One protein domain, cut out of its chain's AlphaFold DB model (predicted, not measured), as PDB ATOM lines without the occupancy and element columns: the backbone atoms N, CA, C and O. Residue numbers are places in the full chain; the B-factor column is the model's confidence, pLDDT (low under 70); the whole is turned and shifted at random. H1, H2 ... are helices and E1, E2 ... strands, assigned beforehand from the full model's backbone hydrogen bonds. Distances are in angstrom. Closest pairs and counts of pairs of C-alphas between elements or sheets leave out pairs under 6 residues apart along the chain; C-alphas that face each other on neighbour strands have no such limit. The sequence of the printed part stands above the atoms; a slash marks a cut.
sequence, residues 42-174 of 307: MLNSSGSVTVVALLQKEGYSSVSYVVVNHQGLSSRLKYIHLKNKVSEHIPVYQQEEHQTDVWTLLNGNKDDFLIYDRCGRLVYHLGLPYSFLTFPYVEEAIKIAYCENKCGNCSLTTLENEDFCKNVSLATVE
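Overview. This is residues 42 to 174 of the 307 residues of a protein of Propithecus coquereli (UniProt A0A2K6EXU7). The domain is an elongated body with two small two-stranded sheets set apart: the hairpin of E3 and E4, with H5 packed on it, forms the middle, while parallel E1 and E2, with the short helices H2 and H3 near them, lie toward one end. H6, the longest helix, makes the other end and meets H5 with its residues 161 to 165. The printed part has 133 residues, with six named helices and four named strands in the order H1 E1 H2 H3 E2 H4 E3 E4 H5 H6; the class is mixed, helices and strands, with under half of the residues in named elements. The whole is compact, with a radius of gyration of the C-alphas of 16.0 A, and its C-alphas span 50 by 28 by 28 A.

Along the chain. Residues 42 to 54 hold no named element. H1 covers residues 55 to 58, beginning at C-alpha 55 at (153.146, 178.530, 201.555). E1 is residues 67 to 69, H2 73 to 76, H3 79 to 83, E2 92 to 94 and H4 102 to 105. E3 is residues 113 to 116, 9.8 A long, with C-alpha 113 at (138.655, 176.425, 194.286), and E4 is residues 122 to 126, 10.9 A. H5, residues 137 to 147, measures 15.4 A. H6, residues 159 to 174, measures 22.7 A and ends at C-alpha 174 at (166.069, 190.428, 190.712).

Arrangement. E3 and E4 form an antiparallel hairpin, at 166 degrees between directions, with N 113 and O 126 at 2.8 A and N 126 and O 113 at 2.9 A. The closest C-alphas of E4 and H5, those of Val 123 and Ala 145, are 6.1 A apart; for E3 and H5 they are those of Ile 115 and Ile 142, at 6.6 A. H5 and H6 only just touch, with 3 pairs of C-alphas within 8 A, the closest those of Cys 147 and Cys 165 at 5.4 A; they run opposite ways at a steep tilt of 54 degrees. H1 and H5 are only just apart, at 8.2 A. E1 and E2 are parallel, at 26 degrees, with N 93 and O 67 at 2.8 A; with H2 and H3 between them they form a strand-helix-strand unit, parallel neighbour strands joined through helices, its crossover right-handed. The closest C-alphas of H3 and E2, those of Lys 83 and Val 92, are 6.1 A apart. H4 and E1 are only just apart, at 8.0 A. Every O i to N i+4 pair is within hydrogen-bond range in H3, H5 and H6; H1, H2 and H4 are too short for such a pair.

Size, cuts and confidence. The C-alphas farthest apart, those of His 98 and Glu 174, are 53.8 A apart. The printed part has no cut, and the link from H5 to H6 is long, with 11 residues. The mean pLDDT of the printed part is 86.2; residues 44 to 54, 56 and 174 are under 70.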
ATOM      1  N   MET A  42     133.969 180.067 207.620       77.94
ATOM      2  CA  MET A  42     134.555 181.375 207.303       77.94
ATOM      3  C   MET A  42     134.930 182.116 208.590       77.94
ATOM      4  O   MET A  42     136.060 182.591 208.709       77.94
ATOM      5  N   LEU A  43     134.040 182.138 209.589       71.38
ATOM      6  CA  LEU A  43     134.341 182.668 210.925       71.38
ATOM      7  C   LEU A  43     135.409 181.829 211.638       71.38
ATOM      8  O   LEU A  43     136.352 182.396 212.188       71.38
ATOM      9  N   ASN A  44     135.338 180.497 211.554       58.78
ATOM     10  CA  ASN A  44     136.360 179.603 212.122       58.78
ATOM     11  C   ASN A  44     137.735 179.731 211.432       58.78
ATOM     12  O   ASN A  44     138.740 179.318 212.005       58.78
ATOM     13  N   SER A  45     137.794 180.308 210.225       57.81
ATOM     14  CA  SER A  45     139.044 180.657 209.528       57.81
ATOM     15  C   SER A  45     139.537 182.080 209.824       57.81
ATOM     16  O   SER A  45     140.577 182.485 209.304       57.81
ATOM     17  N   SER A  46     138.812 182.868 210.624       48.97
ATOM     18  CA  SER A  46     139.214 184.233 210.966       48.97
ATOM     19  C   SER A  46     140.226 184.246 212.118       48.97
ATOM     20  O   SER A  46     140.032 183.625 213.160       48.97
ATOM     21  N   GLY A  47     141.345 184.951 211.928       44.34
ATOM     22  CA  GLY A  47     142.315 185.244 212.992       44.34
ATOM     23  C   GLY A  47     143.184 184.085 213.504       44.34
ATOM     24  O   GLY A  47     144.030 184.338 214.359       44.34
ATOM     25  N   SER A  48     143.041 182.851 213.003       33.81
ATOM     26  CA  SER A  48     143.885 181.715 213.405       33.81
ATOM     27  C   SER A  48     144.312 180.836 212.225       33.81
ATOM     28  O   SER A  48     143.650 180.786 211.190       33.81
ATOM     29  N   VAL A  49     145.456 180.167 212.379       29.39
ATOM     30  CA  VAL A  49     146.160 179.429 211.321       29.39
ATOM     31  C   VAL A  49     145.957 177.926 211.488       29.39
ATOM     32  O   VAL A  49     146.165 177.408 212.585       29.39
ATOM     33  N   THR A  50     145.734 177.207 210.385       31.77
ATOM     34  CA  THR A  50     146.059 175.773 210.332       31.77
ATOM     35  C   THR A  50     146.978 175.488 209.147       31.77
ATOM     36  O   THR A  50     146.697 175.845 208.004       31.77
ATOM     37  N   VAL A  51     148.144 174.913 209.447       32.34
ATOM     38  CA  VAL A  51     149.331 174.975 208.584       32.34
ATOM     39  C   VAL A  51     149.256 174.005 207.404       32.34
ATOM     40  O   VAL A  51     149.252 172.788 207.589       32.34
ATOM     41  N   VAL A  52     149.361 174.531 206.180       44.81
ATOM     42  CA  VAL A  52     149.756 173.740 205.003       44.81
ATOM     43  C   VAL A  52     151.206 174.066 204.653       44.81
ATOM     44  O   VAL A  52     151.568 175.200 204.347       44.81
ATOM     45  N   ALA A  53     152.064 173.047 204.732       52.62
ATOM     46  CA  ALA A  53     153.515 173.187 204.881       52.62
ATOM     47  C   ALA A  53     154.305 173.577 203.607       52.62
ATOM     48  O   ALA A  53     155.495 173.249 203.520       52.62
ATOM     49  N   LEU A  54     153.664 174.239 202.636       59.12
ATOM     50  CA  LEU A  54     154.309 174.851 201.467       59.12
ATOM     51  C   LEU A  54     154.356 176.375 201.637       59.12
ATOM     52  O   LEU A  54     155.392 176.895 202.037       59.12
ATOM     53  N   LEU A  55     153.220 177.065 201.475       73.50
ATOM     54  CA  LEU A  55     153.146 178.530 201.555       73.50
ATOM     55  C   LEU A  55     153.691 179.103 202.877       73.50
ATOM     56  O   LEU A  55     154.391 180.113 202.859       73.50
ATOM     57  N   GLN A  56     153.489 178.426 204.014       68.38
ATOM     58  CA  GLN A  56     154.064 178.882 205.286       68.38
ATOM     59  C   GLN A  56     155.601 178.757 205.351       68.38
ATOM     60  O   GLN A  56     156.238 179.535 206.057       68.38
ATOM     61  N   LYS A  57     156.230 177.833 204.605       74.38
ATOM     62  CA  LYS A  57     157.703 177.799 204.469       74.38
ATOM     63  C   LYS A  57     158.228 178.923 203.577       74.38
ATOM     64  O   LYS A  57     159.377 179.317 203.722       74.38
ATOM     65  N   GLU A  58     157.382 179.444 202.693       84.50
ATOM     66  CA  GLU A  58     157.648 180.630 201.872       84.50
ATOM     67  C   GLU A  58     157.290 181.945 202.596       84.50
ATOM     68  O   GLU A  58     157.441 183.017 202.022       84.50
ATOM     69  N   GLY A  59     156.847 181.884 203.860       84.88
ATOM     70  CA  GLY A  59     156.563 183.052 204.706       84.88
ATOM     71  C   GLY A  59     155.124 183.581 204.649       84.88
ATOM     72  O   GLY A  59     154.781 184.470 205.425       84.88
ATOM     73  N   TYR A  60     154.256 183.005 203.812       87.69
ATOM     74  CA  TYR A  60     152.832 183.347 203.758       87.69
ATOM     75  C   TYR A  60     152.116 182.826 205.020       87.69
ATOM     76  O   TYR A  60     151.721 181.660 205.106       87.69
ATOM     77  N   SER A  61     151.969 183.690 206.024       85.31
ATOM     78  CA  SER A  61     151.272 183.420 207.289       85.31
ATOM     79  C   SER A  61     149.752 183.598 207.162       85.31
ATOM     80  O   SER A  61     149.282 184.306 206.277       85.31
ATOM     81  N   SER A  62     148.962 182.992 208.052       84.50
ATOM     82  CA  SER A  62     147.500 183.206 208.126       84.50
ATOM     83  C   SER A  62     146.705 182.890 206.848       84.50
ATOM     84  O   SER A  62     145.644 183.465 206.612       84.50
ATOM     85  N   VAL A  63     147.182 181.935 206.042       86.69
ATOM     86  CA  VAL A  63     146.386 181.291 204.986       86.69
ATOM     87  C   VAL A  63     145.643 180.098 205.599       86.69
ATOM     88  O   VAL A  63     146.279 179.146 206.051       86.69
ATOM     89  N   SER A  64     144.308 180.145 205.614       86.88
ATOM     90  CA  SER A  64     143.452 179.011 205.997       86.88
ATOM     91  C   SER A  64     143.058 178.186 204.767       86.88
ATOM     92  O   SER A  64     142.909 178.722 203.669       86.88
ATOM     93  N   TYR A  65     142.852 176.884 204.963       89.06
ATOM     94  CA  TYR A  65     142.361 175.957 203.946       89.06
ATOM     95  C   TYR A  65     141.173 175.175 204.505       89.06
ATOM     96  O   TYR A  65     141.251 174.620 205.598       89.06
ATOM     97  N   VAL A  66     140.090 175.080 203.735       91.25
ATOM     98  CA  VAL A  66     138.864 174.364 204.112       91.25
ATOM     99  C   VAL A  66     138.438 173.462 202.958       91.25
ATOM    100  O   VAL A  66     138.459 173.884 201.803       91.25
ATOM    101  N   VAL A  67     138.024 172.228 203.256       93.69
ATOM    102  CA  VAL A  67     137.432 171.313 202.265       93.69
ATOM    103  C   VAL A  67     135.981 171.034 202.641       93.69
ATOM    104  O   VAL A  67     135.709 170.471 203.699       93.69
ATOM    105  N   VAL A  68     135.046 171.386 201.758       94.12
ATOM    106  CA  VAL A  68     133.611 171.101 201.918       94.12
ATOM    107  C   VAL A  68     133.232 169.900 201.055       94.12
ATOM    108  O   VAL A  68     133.161 169.998 199.830       94.12
ATOM    109  N   ASN A  69     132.968 168.740 201.659       95.00
ATOM    110  CA  ASN A  69     132.467 167.600 200.892       95.00
ATOM    111  C   ASN A  69     131.001 167.822 200.483       95.00
ATOM    112  O   ASN A  69     130.192 168.350 201.245       95.00
ATOM    113  N   HIS A  70     130.646 167.394 199.275       93.88
ATOM    114  CA  HIS A  70     129.293 167.526 198.728       93.88
ATOM    115  C   HIS A  70     128.272 166.648 199.489       93.88
ATOM    116  O   HIS A  70     128.617 165.556 199.953       93.88
ATOM    117  N   GLN A  71     127.017 167.105 199.594       93.38
ATOM    118  CA  GLN A  71     125.965 166.440 200.385       93.38
ATOM    119  C   GLN A  71     125.407 165.143 199.784       93.38
ATOM    120  O   GLN A  71     124.834 164.322 200.496       93.38
ATOM    121  N   GLY A  72     125.576 164.919 198.478       92.12
ATOM    122  CA  GLY A  72     125.060 163.717 197.816       92.12
ATOM    123  C   GLY A  72     125.640 162.413 198.384       92.12
ATOM    124  O   GLY A  72     126.833 162.325 198.681       92.12
ATOM    125  N   LEU A  73     124.808 161.367 198.467       94.56
ATOM    126  CA  LEU A  73     125.125 160.057 199.059       94.56
ATOM    127  C   LEU A  73     126.493 159.486 198.629       94.56
ATOM    128  O   LEU A  73     127.293 159.078 199.470       94.56
ATOM    129  N   SER A  74     126.803 159.521 197.329       93.38
ATOM    130  CA  SER A  74     128.072 159.041 196.752       93.38
ATOM    131  C   SER A  74     129.327 159.767 197.261       93.38
ATOM    132  O   SER A  74     130.429 159.225 197.138       93.38
ATOM    133  N   SER A  75     129.167 160.982 197.791       93.12
ATOM    134  CA  SER A  75     130.217 161.791 198.415       93.12
ATOM    135  C   SER A  75     130.281 161.545 199.924       93.12
ATOM    136  O   SER A  75     131.378 161.311 200.433       93.12
ATOM    137  N   ARG A  76     129.130 161.488 200.619       94.88
ATOM    138  CA  ARG A  76     129.032 161.126 202.052       94.88
ATOM    139  C   ARG A  76     129.650 159.751 202.339       94.88
ATOM    140  O   ARG A  76     130.522 159.637 203.197       94.88
ATOM    141  N   LEU A  77     129.333 158.737 201.527       95.88
ATOM    142  CA  LEU A  77     129.934 157.391 201.604       95.88
ATOM    143  C   LEU A  77     131.460 157.363 201.374       95.88
ATOM    144  O   LEU A  77     132.105 156.352 201.644       95.88
ATOM    145  N   LYS A  78     132.053 158.452 200.869       94.94
ATOM    146  CA  LYS A  78     133.498 158.596 200.631       94.94
ATOM    147  C   LYS A  78     134.167 159.598 201.573       94.94
ATOM    148  O   LYS A  78     135.359 159.841 201.407       94.94
ATOM    149  N   TYR A  79     133.457 160.133 202.571       95.25
ATOM    150  CA  TYR A  79     133.987 161.135 203.504       95.25
ATOM    151  C   TYR A  79     135.308 160.702 204.158       95.25
ATOM    152  O   TYR A  79     136.287 161.440 204.106       95.25
ATOM    153  N   ILE A  80     135.381 159.472 204.682       95.44
ATOM    154  CA  ILE A  80     136.603 158.933 205.307       95.44
ATOM    155  C   ILE A  80     137.755 158.816 204.292       95.44
ATOM    156  O   ILE A  80     138.895 159.142 204.607       95.44
ATOM    157  N   HIS A  81     137.475 158.422 203.046       94.56
ATOM    158  CA  HIS A  81     138.490 158.341 201.985       94.56
ATOM    159  C   HIS A  81     138.986 159.719 201.526       94.56
ATOM    160  O   HIS A  81     140.150 159.857 201.155       94.56
ATOM    161  N   LEU A  82     138.121 160.739 201.551       91.31
ATOM    162  CA  LEU A  82     138.515 162.128 201.325       91.31
ATOM    163  C   LEU A  82     139.381 162.632 202.487       91.31
ATOM    164  O   LEU A  82     140.487 163.105 202.252       91.31
ATOM    165  N   LYS A  83     138.913 162.466 203.731       92.31
ATOM    166  CA  LYS A  83     139.619 162.902 204.941       92.31
ATOM    167  C   LYS A  83     141.015 162.286 205.045       92.31
ATOM    168  O   LYS A  83     141.974 163.018 205.229       92.31
ATOM    169  N   ASN A  84     141.150 160.984 204.796       93.31
ATOM    170  CA  ASN A  84     142.436 160.275 204.835       93.31
ATOM    171  C   ASN A  84     143.389 160.621 203.666       93.31
ATOM    172  O   ASN A  84     144.516 160.131 203.636       93.31
ATOM    173  N   LYS A  85     142.950 161.418 202.682       90.94
ATOM    174  CA  LYS A  85     143.789 161.960 201.595       90.94
ATOM    175  C   LYS A  85     144.161 163.429 201.781       90.94
ATOM    176  O   LYS A  85     144.965 163.952 201.013       90.94
ATOM    177  N   VAL A  86     143.548 164.089 202.752       87.75
ATOM    178  CA  VAL A  86     143.774 165.486 203.098       87.75
ATOM    179  C   VAL A  86     144.682 165.519 204.335       87.75
ATOM    180  O   VAL A  86     144.690 164.580 205.127       87.75
ATOM    181  N   SER A  87     145.500 166.565 204.489       88.69
ATOM    182  CA  SER A  87     146.302 166.731 205.711       88.69
ATOM    183  C   SER A  87     145.378 166.857 206.923       88.69
ATOM    184  O   SER A  87     144.378 167.563 206.846       88.69
ATOM    185  N   GLU A  88     145.744 166.267 208.063       86.44
ATOM    186  CA  GLU A  88     145.006 166.420 209.333       86.44
ATOM    187  C   GLU A  88     144.842 167.897 209.748       86.44
ATOM    188  O   GLU A  88     143.909 168.251 210.463       86.44
ATOM    189  N   HIS A  89     145.719 168.763 209.229       84.06
ATOM    190  CA  HIS A  89     145.732 170.216 209.405       84.06
ATOM    191  C   HIS A  89     144.730 170.972 208.513       84.06
ATOM    192  O   HIS A  89     144.632 172.190 208.614       84.06
ATOM    193  N   ILE A  90     144.003 170.304 207.615       87.69
ATOM    194  CA  ILE A  90     142.990 170.932 206.758       87.69
ATOM    195  C   ILE A  90     141.618 170.372 207.167       87.69
ATOM    196  O   ILE A  90     141.349 169.192 206.923       87.69
ATOM    197  N   PRO A  91     140.724 171.170 207.782       91.38
ATOM    198  CA  PRO A  91     139.401 170.697 208.169       91.38
ATOM    199  C   PRO A  91     138.570 170.272 206.948       91.38
ATOM    200  O   PRO A  91     138.287 171.060 206.041       91.38
ATOM    201  N   VAL A  92     138.153 169.001 206.960       92.19
ATOM    202  CA  VAL A  92     137.245 168.409 205.968       92.19
ATOM    203  C   VAL A  92     135.843 168.331 206.564       92.19
ATOM    204  O   VAL A  92     135.546 167.446 207.373       92.19
ATOM    205  N   TYR A  93     134.983 169.252 206.150       93.50
ATOM    206  CA  TYR A  93     133.576 169.305 206.525       93.50
ATOM    207  C   TYR A  93     132.742 168.365 205.650       93.50
ATOM    208  O   TYR A  93     133.050 168.144 204.476       93.50
ATOM    209  N   GLN A  94     131.659 167.832 206.212       94.62
ATOM    210  CA  GLN A  94     130.662 167.055 205.481       94.62
ATOM    211  C   GLN A  94     129.325 167.786 205.522       94.62
ATOM    212  O   GLN A  94     128.767 167.974 206.597       94.62
ATOM    213  N   GLN A  95     128.795 168.152 204.356       93.75
ATOM    214  CA  GLN A  95     127.414 168.616 204.262       93.75
ATOM    215  C   GLN A  95     126.431 167.457 204.479       93.75
ATOM    216  O   GLN A  95     126.641 166.353 203.963       93.75
ATOM    217  N   GLU A  96     125.347 167.713 205.205       92.38
ATOM    218  CA  GLU A  96     124.261 166.754 205.414       92.38
ATOM    219  C   GLU A  96     123.238 166.755 204.276       92.38
ATOM    220  O   GLU A  96     123.077 167.726 203.548       92.38
ATOM    221  N   GLU A  97     122.505 165.653 204.136       90.75
ATOM    222  CA  GLU A  97     121.643 165.366 202.977       90.75
ATOM    223  C   GLU A  97     120.484 166.358 202.757       90.75
ATOM    224  O   GLU A  97     119.899 166.399 201.674       90.75
ATOM    225  N   HIS A  98     120.132 167.141 203.782       90.00
ATOM    226  CA  HIS A  98     118.974 168.043 203.793       90.00
ATOM    227  C   HIS A  98     119.324 169.489 204.191       90.00
ATOM    228  O   HIS A  98     118.419 170.263 204.502       90.00
ATOM    229  N   GLN A  99     120.610 169.870 204.198       90.81
ATOM    230  CA  GLN A  99     120.989 171.286 204.320       90.81
ATOM    231  C   GLN A  99     120.970 171.988 202.951       90.81
ATOM    232  O   GLN A  99     120.839 171.350 201.902       90.81
ATOM    233  N   THR A 100     121.078 173.317 202.973       93.12
ATOM    234  CA  THR A 100     121.330 174.124 201.774       93.12
ATOM    235  C   THR A 100     122.683 173.735 201.188       93.12
ATOM    236  O   THR A 100     123.684 173.873 201.887       93.12
ATOM    237  N   ASP A 101     122.735 173.299 199.926       93.00
ATOM    238  CA  ASP A 101     124.017 172.953 199.302       93.00
ATOM    239  C   ASP A 101     124.901 174.194 199.153       93.00
ATOM    240  O   ASP A 101     124.649 175.081 198.332       93.00
ATOM    241  N   VAL A 102     125.968 174.218 199.944       92.81
ATOM    242  CA  VAL A 102     127.009 175.244 199.977       92.81
ATOM    243  C   VAL A 102     127.654 175.410 198.602       92.81
ATOM    244  O   VAL A 102     127.972 176.533 198.222       92.81
ATOM    245  N   TRP A 103     127.811 174.339 197.816       93.69
ATOM    246  CA  TRP A 103     128.412 174.448 196.484       93.69
ATOM    247  C   TRP A 103     127.513 175.226 195.518       93.69
ATOM    248  O   TRP A 103     127.968 176.198 194.917       93.69
ATOM    249  N   THR A 104     126.223 174.894 195.460       92.56
ATOM    250  CA  THR A 104     125.214 175.671 194.726       92.56
ATOM    251  C   THR A 104     125.123 177.115 195.238       92.56
ATOM    252  O   THR A 104     125.115 178.044 194.432       92.56
ATOM    253  N   LEU A 105     125.111 177.332 196.560       92.81
ATOM    254  CA  LEU A 105     125.012 178.663 197.180       92.81
ATOM    255  C   LEU A 105     126.220 179.568 196.877       92.81
ATOM    256  O   LEU A 105     126.053 180.766 196.656       92.81
ATOM    257  N   LEU A 106     127.427 178.999 196.842       91.56
ATOM    258  CA  LEU A 106     128.660 179.699 196.470       91.56
ATOM    259  C   LEU A 106     128.913 179.715 194.949       91.56
ATOM    260  O   LEU A 106     129.933 180.241 194.507       91.56
ATOM    261  N   ASN A 107     127.992 179.163 194.147       91.12
ATOM    262  CA  ASN A 107     128.089 179.027 192.690       91.12
ATOM    263  C   ASN A 107     129.358 178.255 192.230       91.12
ATOM    264  O   ASN A 107     129.910 178.512 191.157       91.12
ATOM    265  N   GLY A 108     129.834 177.311 193.048       89.00
ATOM    266  CA  GLY A 108     131.005 176.468 192.792       89.00
ATOM    267  C   GLY A 108     130.641 175.045 192.355       89.00
ATOM    268  O   GLY A 108     129.581 174.521 192.690       89.00
ATOM    269  N   ASN A 109     131.537 174.401 191.611       89.25
ATOM    270  CA  ASN A 109     131.371 173.050 191.078       89.25
ATOM    271  C   ASN A 109     132.329 172.052 191.747       89.25
ATOM    272  O   ASN A 109     133.223 172.395 192.521       89.25
ATOM    273  N   LYS A 110     132.166 170.771 191.397       86.44
ATOM    274  CA  LYS A 110     133.100 169.710 191.783       86.44
ATOM    275  C   LYS A 110     134.513 170.021 191.267       86.44
ATOM    276  O   LYS A 110     134.705 170.169 190.064       86.44
ATOM    277  N   ASP A 111     135.485 169.955 192.174       87.00
ATOM    278  CA  ASP A 111     136.906 170.251 191.945       87.00
ATOM    279  C   ASP A 111     137.210 171.741 191.680       87.00
ATOM    280  O   ASP A 111     138.287 172.040 191.173       87.00
ATOM    281  N   ASP A 112     136.314 172.672 192.027       92.88
ATOM    282  CA  ASP A 112     136.602 174.113 191.983       92.88
ATOM    283  C   ASP A 112     137.301 174.601 193.271       92.88
ATOM    284  O   ASP A 112     137.074 174.076 194.362       92.88
ATOM    285  N   PHE A 113     138.107 175.663 193.157       95.19
ATOM    286  CA  PHE A 113     138.655 176.425 194.286       95.19
ATOM    287  C   PHE A 113     138.029 177.819 194.338       95.19
ATOM    288  O   PHE A 113     137.983 178.526 193.329       95.19
ATOM    289  N   LEU A 114     137.611 178.227 195.536       95.62
ATOM    290  CA  LEU A 114     137.142 179.573 195.856       95.62
ATOM    291  C   LEU A 114     138.169 180.210 196.797       95.62
ATOM    292  O   LEU A 114     138.363 179.740 197.916       95.62
ATOM    293  N   ILE A 115     138.874 181.233 196.316       95.56
ATOM    294  CA  ILE A 115     139.983 181.881 197.028       95.56
ATOM    295  C   ILE A 115     139.529 183.280 197.431       95.56
ATOM    296  O   ILE A 115     139.219 184.110 196.574       95.56
ATOM    297  N   TYR A 116     139.501 183.533 198.737       93.56
ATOM    298  CA  TYR A 116     139.073 184.794 199.334       93.56
ATOM    299  C   TYR A 116     140.282 185.594 199.839       93.56
ATOM    300  O   TYR A 116     141.283 185.008 200.250       93.56
ATOM    301  N   ASP A 117     140.193 186.924 199.822       92.19
ATOM    302  CA  ASP A 117     141.181 187.786 200.478       92.19
ATOM    303  C   ASP A 117     140.983 187.840 202.003       92.19
ATOM    304  O   ASP A 117     140.019 187.309 202.560       92.19
ATOM    305  N   ARG A 118     141.889 188.546 202.691       89.31
ATOM    306  CA  ARG A 118     141.852 188.759 204.151       89.31
ATOM    307  C   ARG A 118     140.566 189.438 204.644       89.31
ATOM    308  O   ARG A 118     140.265 189.346 205.827       89.31
ATOM    309  N   CYS A 119     139.819 190.110 203.765       90.19
ATOM    310  CA  CYS A 119     138.535 190.751 204.053       90.19
ATOM    311  C   CYS A 119     137.325 189.863 203.682       90.19
ATOM    312  O   CYS A 119     136.179 190.323 203.701       90.19
ATOM    313  N   GLY A 120     137.564 188.590 203.347       90.75
ATOM    314  CA  GLY A 120     136.536 187.612 203.003       90.75
ATOM    315  C   GLY A 120     135.910 187.824 201.623       90.75
ATOM    316  O   GLY A 120     134.825 187.305 201.376       90.75
ATOM    317  N   ARG A 121     136.541 188.596 200.726       92.75
ATOM    318  CA  ARG A 121     136.021 188.869 199.373       92.75
ATOM    319  C   ARG A 121     136.594 187.868 198.372       92.75
ATOM    320  O   ARG A 121     137.793 187.613 198.392       92.75
ATOM    321  N   LEU A 122     135.764 187.310 197.490       93.31
ATOM    322  CA  LEU A 122     136.184 186.292 196.516       93.31
ATOM    323  C   LEU A 122     137.126 186.894 195.456       93.31
ATOM    324  O   LEU A 122     136.679 187.662 194.610       93.31
ATOM    325  N   VAL A 123     138.413 186.547 195.468       94.69
ATOM    326  CA  VAL A 123     139.407 187.053 194.499       94.69
ATOM    327  C   VAL A 123     139.509 186.153 193.271       94.69
ATOM    328  O   VAL A 123     139.644 186.650 192.154       94.69
ATOM    329  N   TYR A 124     139.415 184.834 193.464       95.31
ATOM    330  CA  TYR A 124     139.453 183.859 192.377       95.31
ATOM    331  C   TYR A 124     138.432 182.744 192.577       95.31
ATOM    332  O   TYR A 124     138.288 182.192 193.666       95.31
ATOM    333  N   HIS A 125     137.802 182.357 191.471       94.44
ATOM    334  CA  HIS A 125     137.066 181.108 191.321       94.44
ATOM    335  C   HIS A 125     137.759 180.310 190.213       94.44
ATOM    336  O   HIS A 125     137.730 180.702 189.047       94.44
ATOM    337  N   LEU A 126     138.453 179.233 190.585       92.38
ATOM    338  CA  LEU A 126     139.213 178.389 189.663       92.38
ATOM    339  C   LEU A 126     138.520 177.039 189.513       92.38
ATOM    340  O   LEU A 126     138.574 176.223 190.427       92.38
ATOM    341  N   GLY A 127     137.909 176.790 188.357       92.00
ATOM    342  CA  GLY A 127     137.464 175.452 187.965       92.00
ATOM    343  C   GLY A 127     138.488 174.711 187.106       92.00
ATOM    344  O   GLY A 127     139.552 175.239 186.763       92.00
ATOM    345  N   LEU A 128     138.160 173.479 186.714       87.38
ATOM    346  CA  LEU A 128     138.996 172.692 185.802       87.38
ATOM    347  C   LEU A 128     139.140 173.401 184.435       87.38
ATOM    348  O   LEU A 128     138.142 173.865 183.882       87.38
ATOM    349  N   PRO A 129     140.351 173.458 183.838       93.62
ATOM    350  CA  PRO A 129     141.564 172.729 184.221       93.62
ATOM    351  C   PRO A 129     142.443 173.424 185.277       93.62
ATOM    352  O   PRO A 129     143.383 172.803 185.766       93.62
ATOM    353  N   TYR A 130     142.177 174.686 185.622       92.00
ATOM    354  CA  TYR A 130     143.064 175.501 186.461       92.00
ATOM    355  C   TYR A 130     143.111 175.049 187.925       92.00
ATOM    356  O   TYR A 130     144.124 175.236 188.587       92.00
ATOM    357  N   SER A 131     142.071 174.379 188.419       87.12
ATOM    358  CA  SER A 131     142.064 173.758 189.748       87.12
ATOM    359  C   SER A 131     142.934 172.500 189.892       87.12
ATOM    360  O   SER A 131     143.035 171.934 190.982       87.12
ATOM    361  N   PHE A 132     143.565 172.013 188.817       88.75
ATOM    362  CA  PHE A 132     144.336 170.774 188.869       88.75
ATOM    363  C   PHE A 132     145.709 170.988 189.530       88.75
ATOM    364  O   PHE A 132     146.658 171.438 188.891       88.75
ATOM    365  N   LEU A 133     145.809 170.608 190.811       86.56
ATOM    366  CA  LEU A 133     146.939 170.840 191.735       86.56
ATOM    367  C   LEU A 133     148.333 170.326 191.304       86.56
ATOM    368  O   LEU A 133     149.289 170.495 192.053       86.56
ATOM    369  N   THR A 134     148.497 169.706 190.131       86.44
ATOM    370  CA  THR A 134     149.838 169.466 189.555       86.44
ATOM    371  C   THR A 134     150.390 170.688 188.814       86.44
ATOM    372  O   THR A 134     151.511 170.638 188.314       86.44
ATOM    373  N   PHE A 135     149.594 171.752 188.680       88.31
ATOM    374  CA  PHE A 135     149.971 173.025 188.076       88.31
ATOM    375  C   PHE A 135     149.871 174.152 189.116       88.31
ATOM    376  O   PHE A 135     148.988 174.106 189.976       88.31
ATOM    377  N   PRO A 136     150.711 175.197 189.024       91.00
ATOM    378  CA  PRO A 136     150.823 176.219 190.065       91.00
ATOM    379  C   PRO A 136     149.639 177.200 190.121       91.00
ATOM    380  O   PRO A 136     149.639 178.087 190.961       91.00
ATOM    381  N   TYR A 137     148.614 177.079 189.270       92.06
ATOM    382  CA  TYR A 137     147.540 178.076 189.151       92.06
ATOM    383  C   TYR A 137     146.803 178.376 190.467       92.06
ATOM    384  O   TYR A 137     146.484 179.532 190.729       92.06
ATOM    385  N   VAL A 138     146.544 177.358 191.297       91.62
ATOM    386  CA  VAL A 138     145.909 177.538 192.617       91.62
ATOM    387  C   VAL A 138     146.869 178.219 193.597       91.62
ATOM    388  O   VAL A 138     146.457 179.082 194.364       91.62
ATOM    389  N   GLU A 139     148.151 177.863 193.549       91.62
ATOM    390  CA  GLU A 139     149.201 178.428 194.400       91.62
ATOM    391  C   GLU A 139     149.439 179.911 194.074       91.62
ATOM    392  O   GLU A 139     149.344 180.757 194.959       91.62
ATOM    393  N   GLU A 140     149.628 180.237 192.795       93.25
ATOM    394  CA  GLU A 140     149.778 181.604 192.290       93.25
ATOM    395  C   GLU A 140     148.537 182.457 192.575       93.25
ATOM    396  O   GLU A 140     148.661 183.597 193.010       93.25
ATOM    397  N   ALA A 141     147.326 181.912 192.415       94.25
ATOM    398  CA  ALA A 141     146.099 182.633 192.751       94.25
ATOM    399  C   ALA A 141     145.984 182.952 194.254       94.25
ATOM    400  O   ALA A 141     145.500 184.029 194.604       94.25
ATOM    401  N   ILE A 142     146.468 182.072 195.143       94.00
ATOM    402  CA  ILE A 142     146.575 182.370 196.582       94.00
ATOM    403  C   ILE A 142     147.653 183.434 196.824       94.00
ATOM    404  O   ILE A 142     147.381 184.419 197.508       94.00
ATOM    405  N   LYS A 143     148.848 183.293 196.234       93.56
ATOM    406  CA  LYS A 143     149.955 184.264 196.356       93.56
ATOM    407  C   LYS A 143     149.535 185.669 195.907       93.56
ATOM    408  O   LYS A 143     149.824 186.649 196.594       93.56
ATOM    409  N   ILE A 144     148.781 185.761 194.813       92.62
ATOM    410  CA  ILE A 144     148.198 187.004 194.302       92.62
ATOM    411  C   ILE A 144     147.107 187.534 195.242       92.62
ATOM    412  O   ILE A 144     147.168 188.699 195.623       92.62
ATOM    413  N   ALA A 145     146.145 186.711 195.674       93.12
ATOM    414  CA  ALA A 145     145.093 187.131 196.612       93.12
ATOM    415  C   ALA A 145     145.632 187.568 197.993       93.12
ATOM    416  O   ALA A 145     144.956 188.287 198.728       93.12
ATOM    417  N   TYR A 146     146.850 187.146 198.339       92.88
ATOM    418  CA  TYR A 146     147.541 187.496 199.577       92.88
ATOM    419  C   TYR A 146     148.258 188.854 199.531       92.88
ATOM    420  O   TYR A 146     148.309 189.547 200.554       92.88
ATOM    421  N   CYS A 147     148.828 189.208 198.371       92.50
ATOM    422  CA  CYS A 147     149.720 190.360 198.200       92.50
ATOM    423  C   CYS A 147     149.172 191.487 197.316       92.50
ATOM    424  O   CYS A 147     149.554 192.642 197.507       92.50
ATOM    425  N   GLU A 148     148.299 191.199 196.352       91.25
ATOM    426  CA  GLU A 148     147.706 192.223 195.496       91.25
ATOM    427  C   GLU A 148     146.342 192.681 196.017       91.25
ATOM    428  O   GLU A 148     145.453 191.877 196.295       91.25
ATOM    429  N   ASN A 149     146.107 193.996 195.998       90.75
ATOM    430  CA  ASN A 149     144.791 194.594 196.240       90.75
ATOM    431  C   ASN A 149     143.835 194.406 195.035       90.75
ATOM    432  O   ASN A 149     143.198 195.357 194.585       90.75
ATOM    433  N   LYS A 150     143.717 193.174 194.508       92.12
ATOM    434  CA  LYS A 150     142.838 192.790 193.380       92.12
ATOM    435  C   LYS A 150     141.384 193.242 193.578       92.12
ATOM    436  O   LYS A 150     140.728 193.625 192.617       92.12
ATOM    437  N   CYS A 151     140.911 193.237 194.825       93.81
ATOM    438  CA  CYS A 151     139.574 193.683 195.224       93.81
ATOM    439  C   CYS A 151     139.558 195.049 195.931       93.81
ATOM    440  O   CYS A 151     138.625 195.362 196.670       93.81
ATOM    441  N   GLY A 152     140.590 195.868 195.711       92.00
ATOM    442  CA  GLY A 152     140.809 197.126 196.420       92.00
ATOM    443  C   GLY A 152     141.276 196.921 197.863       92.00
ATOM    444  O   GLY A 152     141.467 195.795 198.327       92.00
ATOM    445  N   ASN A 153     141.465 198.029 198.579       91.06
ATOM    446  CA  ASN A 153     142.031 198.048 199.931       91.06
ATOM    447  C   ASN A 153     141.288 197.097 200.890       91.06
ATOM    448  O   ASN A 153     140.063 196.964 200.825       91.06
ATOM    449  N   CYS A 154     142.032 196.478 201.807       88.62
ATOM    450  CA  CYS A 154     141.503 195.665 202.898       88.62
ATOM    451  C   CYS A 154     142.037 196.189 204.238       88.62
ATOM    452  O   CYS A 154     143.241 196.361 204.404       88.62
ATOM    453  N   SER A 155     141.148 196.436 205.203       86.62
ATOM    454  CA  SER A 155     141.493 196.962 206.536       86.62
ATOM    455  C   SER A 155     142.182 195.946 207.455       86.62
ATOM    456  O   SER A 155     142.657 196.321 208.523       86.62
ATOM    457  N   LEU A 156     142.236 194.674 207.048       87.00
ATOM    458  CA  LEU A 156     142.893 193.576 207.767       87.00
ATOM    459  C   LEU A 156     144.308 193.273 207.232       87.00
ATOM    460  O   LEU A 156     144.933 192.294 207.637       87.00
ATOM    461  N   THR A 157     144.832 194.103 206.325       86.69
ATOM    462  CA  THR A 157     146.244 194.067 205.919       86.69
ATOM    463  C   THR A 157     147.099 194.754 206.988       86.69
ATOM    464  O   THR A 157     146.853 195.908 207.329       86.69
ATOM    465  N   THR A 158     148.110 194.058 207.519       88.19
ATOM    466  CA  THR A 158     149.082 194.629 208.474       88.19
ATOM    467  C   THR A 158     150.372 195.053 207.771       88.19
ATOM    468  O   THR A 158     150.693 194.546 206.695       88.19
ATOM    469  N   LEU A 159     151.151 195.938 208.401       88.69
ATOM    470  CA  LEU A 159     152.433 196.416 207.866       88.69
ATOM    471  C   LEU A 159     153.431 195.269 207.606       88.69
ATOM    472  O   LEU A 159     154.081 195.253 206.567       88.69
ATOM    473  N   GLU A 160     153.468 194.255 208.476       88.62
ATOM    474  CA  GLU A 160     154.269 193.032 208.283       88.62
ATOM    475  C   GLU A 160     153.911 192.295 206.981       88.62
ATOM    476  O   GLU A 160     154.788 191.815 206.264       88.62
ATOM    477  N   ASN A 161     152.614 192.229 206.657       88.50
ATOM    478  CA  ASN A 161     152.125 191.599 205.433       88.50
ATOM    479  C   ASN A 161     152.466 192.430 204.195       88.50
ATOM    480  O   ASN A 161     152.842 191.865 203.168       88.50
ATOM    481  N   GLU A 162     152.363 193.759 204.279       90.31
ATOM    482  CA  GLU A 162     152.801 194.619 203.185       90.31
ATOM    483  C   GLU A 162     154.303 194.484 202.916       90.31
ATOM    484  O   GLU A 162     154.704 194.368 201.761       90.31
ATOM    485  N   ASP A 163     155.134 194.496 203.960       93.44
ATOM    486  CA  ASP A 163     156.591 194.456 203.825       93.44
ATOM    487  C   ASP A 163     157.082 193.087 203.338       93.44
ATOM    488  O   ASP A 163     157.949 193.021 202.464       93.44
ATOM    489  N   PHE A 164     156.446 191.995 203.776       93.12
ATOM    490  CA  PHE A 164     156.620 190.678 203.162       93.12
ATOM    491  C   PHE A 164     156.316 190.706 201.653       93.12
ATOM    492  O   PHE A 164     157.149 190.297 200.842       93.12
ATOM    493  N   CYS A 165     155.165 191.249 201.251       93.25
ATOM    494  CA  CYS A 165     154.760 191.304 199.846       93.25
ATOM    495  C   CYS A 165     155.637 192.241 198.990       93.25
ATOM    496  O   CYS A 165     155.902 191.932 197.822       93.25
ATOM    497  N   LYS A 166     156.157 193.339 199.559       93.62
ATOM    498  CA  LYS A 166     157.183 194.194 198.929       93.62
ATOM    499  C   LYS A 166     158.459 193.384 198.666       93.62
ATOM    500  O   LYS A 166     158.947 193.378 197.537       93.62
ATOM    501  N   ASN A 167     158.942 192.632 199.656       92.00
ATOM    502  CA  ASN A 167     160.150 191.809 199.534       92.00
ATOM    503  C   ASN A 167     160.001 190.678 198.498       92.00
ATOM    504  O   ASN A 167     160.892 190.496 197.667       92.00
ATOM    505  N   VAL A 168     158.864 189.969 198.476       89.75
ATOM    506  CA  VAL A 168     158.558 188.949 197.449       89.75
ATOM    507  C   VAL A 168     158.548 189.557 196.039       89.75
ATOM    508  O   VAL A 168     159.099 188.974 195.100       89.75
ATOM    509  N   SER A 169     157.972 190.753 195.890       88.25
ATOM    510  CA  SER A 169     157.936 191.471 194.609       88.25
ATOM    511  C   SER A 169     159.342 191.845 194.126       88.25
ATOM    512  O   SER A 169     159.674 191.610 192.965       88.25
ATOM    513  N   LEU A 170     160.195 192.366 195.017       86.38
ATOM    514  CA  LEU A 170     161.580 192.739 194.702       86.38
ATOM    515  C   LEU A 170     162.431 191.523 194.304       86.38
ATOM    516  O   LEU A 170     163.056 191.539 193.244       86.38
ATOM    517  N   ALA A 171     162.378 190.434 195.078       81.25
ATOM    518  CA  ALA A 171     163.110 189.201 194.775       81.25
ATOM    519  C   ALA A 171     162.703 188.582 193.421       81.25
ATOM    520  O   ALA A 171     163.521 187.974 192.728       81.25
ATOM    521  N   THR A 172     161.444 188.766 193.007       75.31
ATOM    522  CA  THR A 172     160.951 188.327 191.691       75.31
ATOM    523  C   THR A 172     161.545 189.159 190.546       75.31
ATOM    524  O   THR A 172     161.858 188.611 189.486       75.31
ATOM    525  N   VAL A 173     161.764 190.464 190.754       72.25
ATOM    526  CA  VAL A 173     162.434 191.338 189.775       72.25
ATOM    527  C   VAL A 173     163.911 190.968 189.633       72.25
ATOM    528  O   VAL A 173     164.362 190.755 188.509       72.25
ATOM    529  N   GLU A 174     164.643 190.805 190.739       63.88
ATOM    530  CA  GLU A 174     166.069 190.428 190.712       63.88
ATOM    531  C   GLU A 174     166.291 189.103 189.963       63.88
ATOM    532  O   GLU A 174     167.110 189.023 189.041       63.88
TER     533      GLU A 174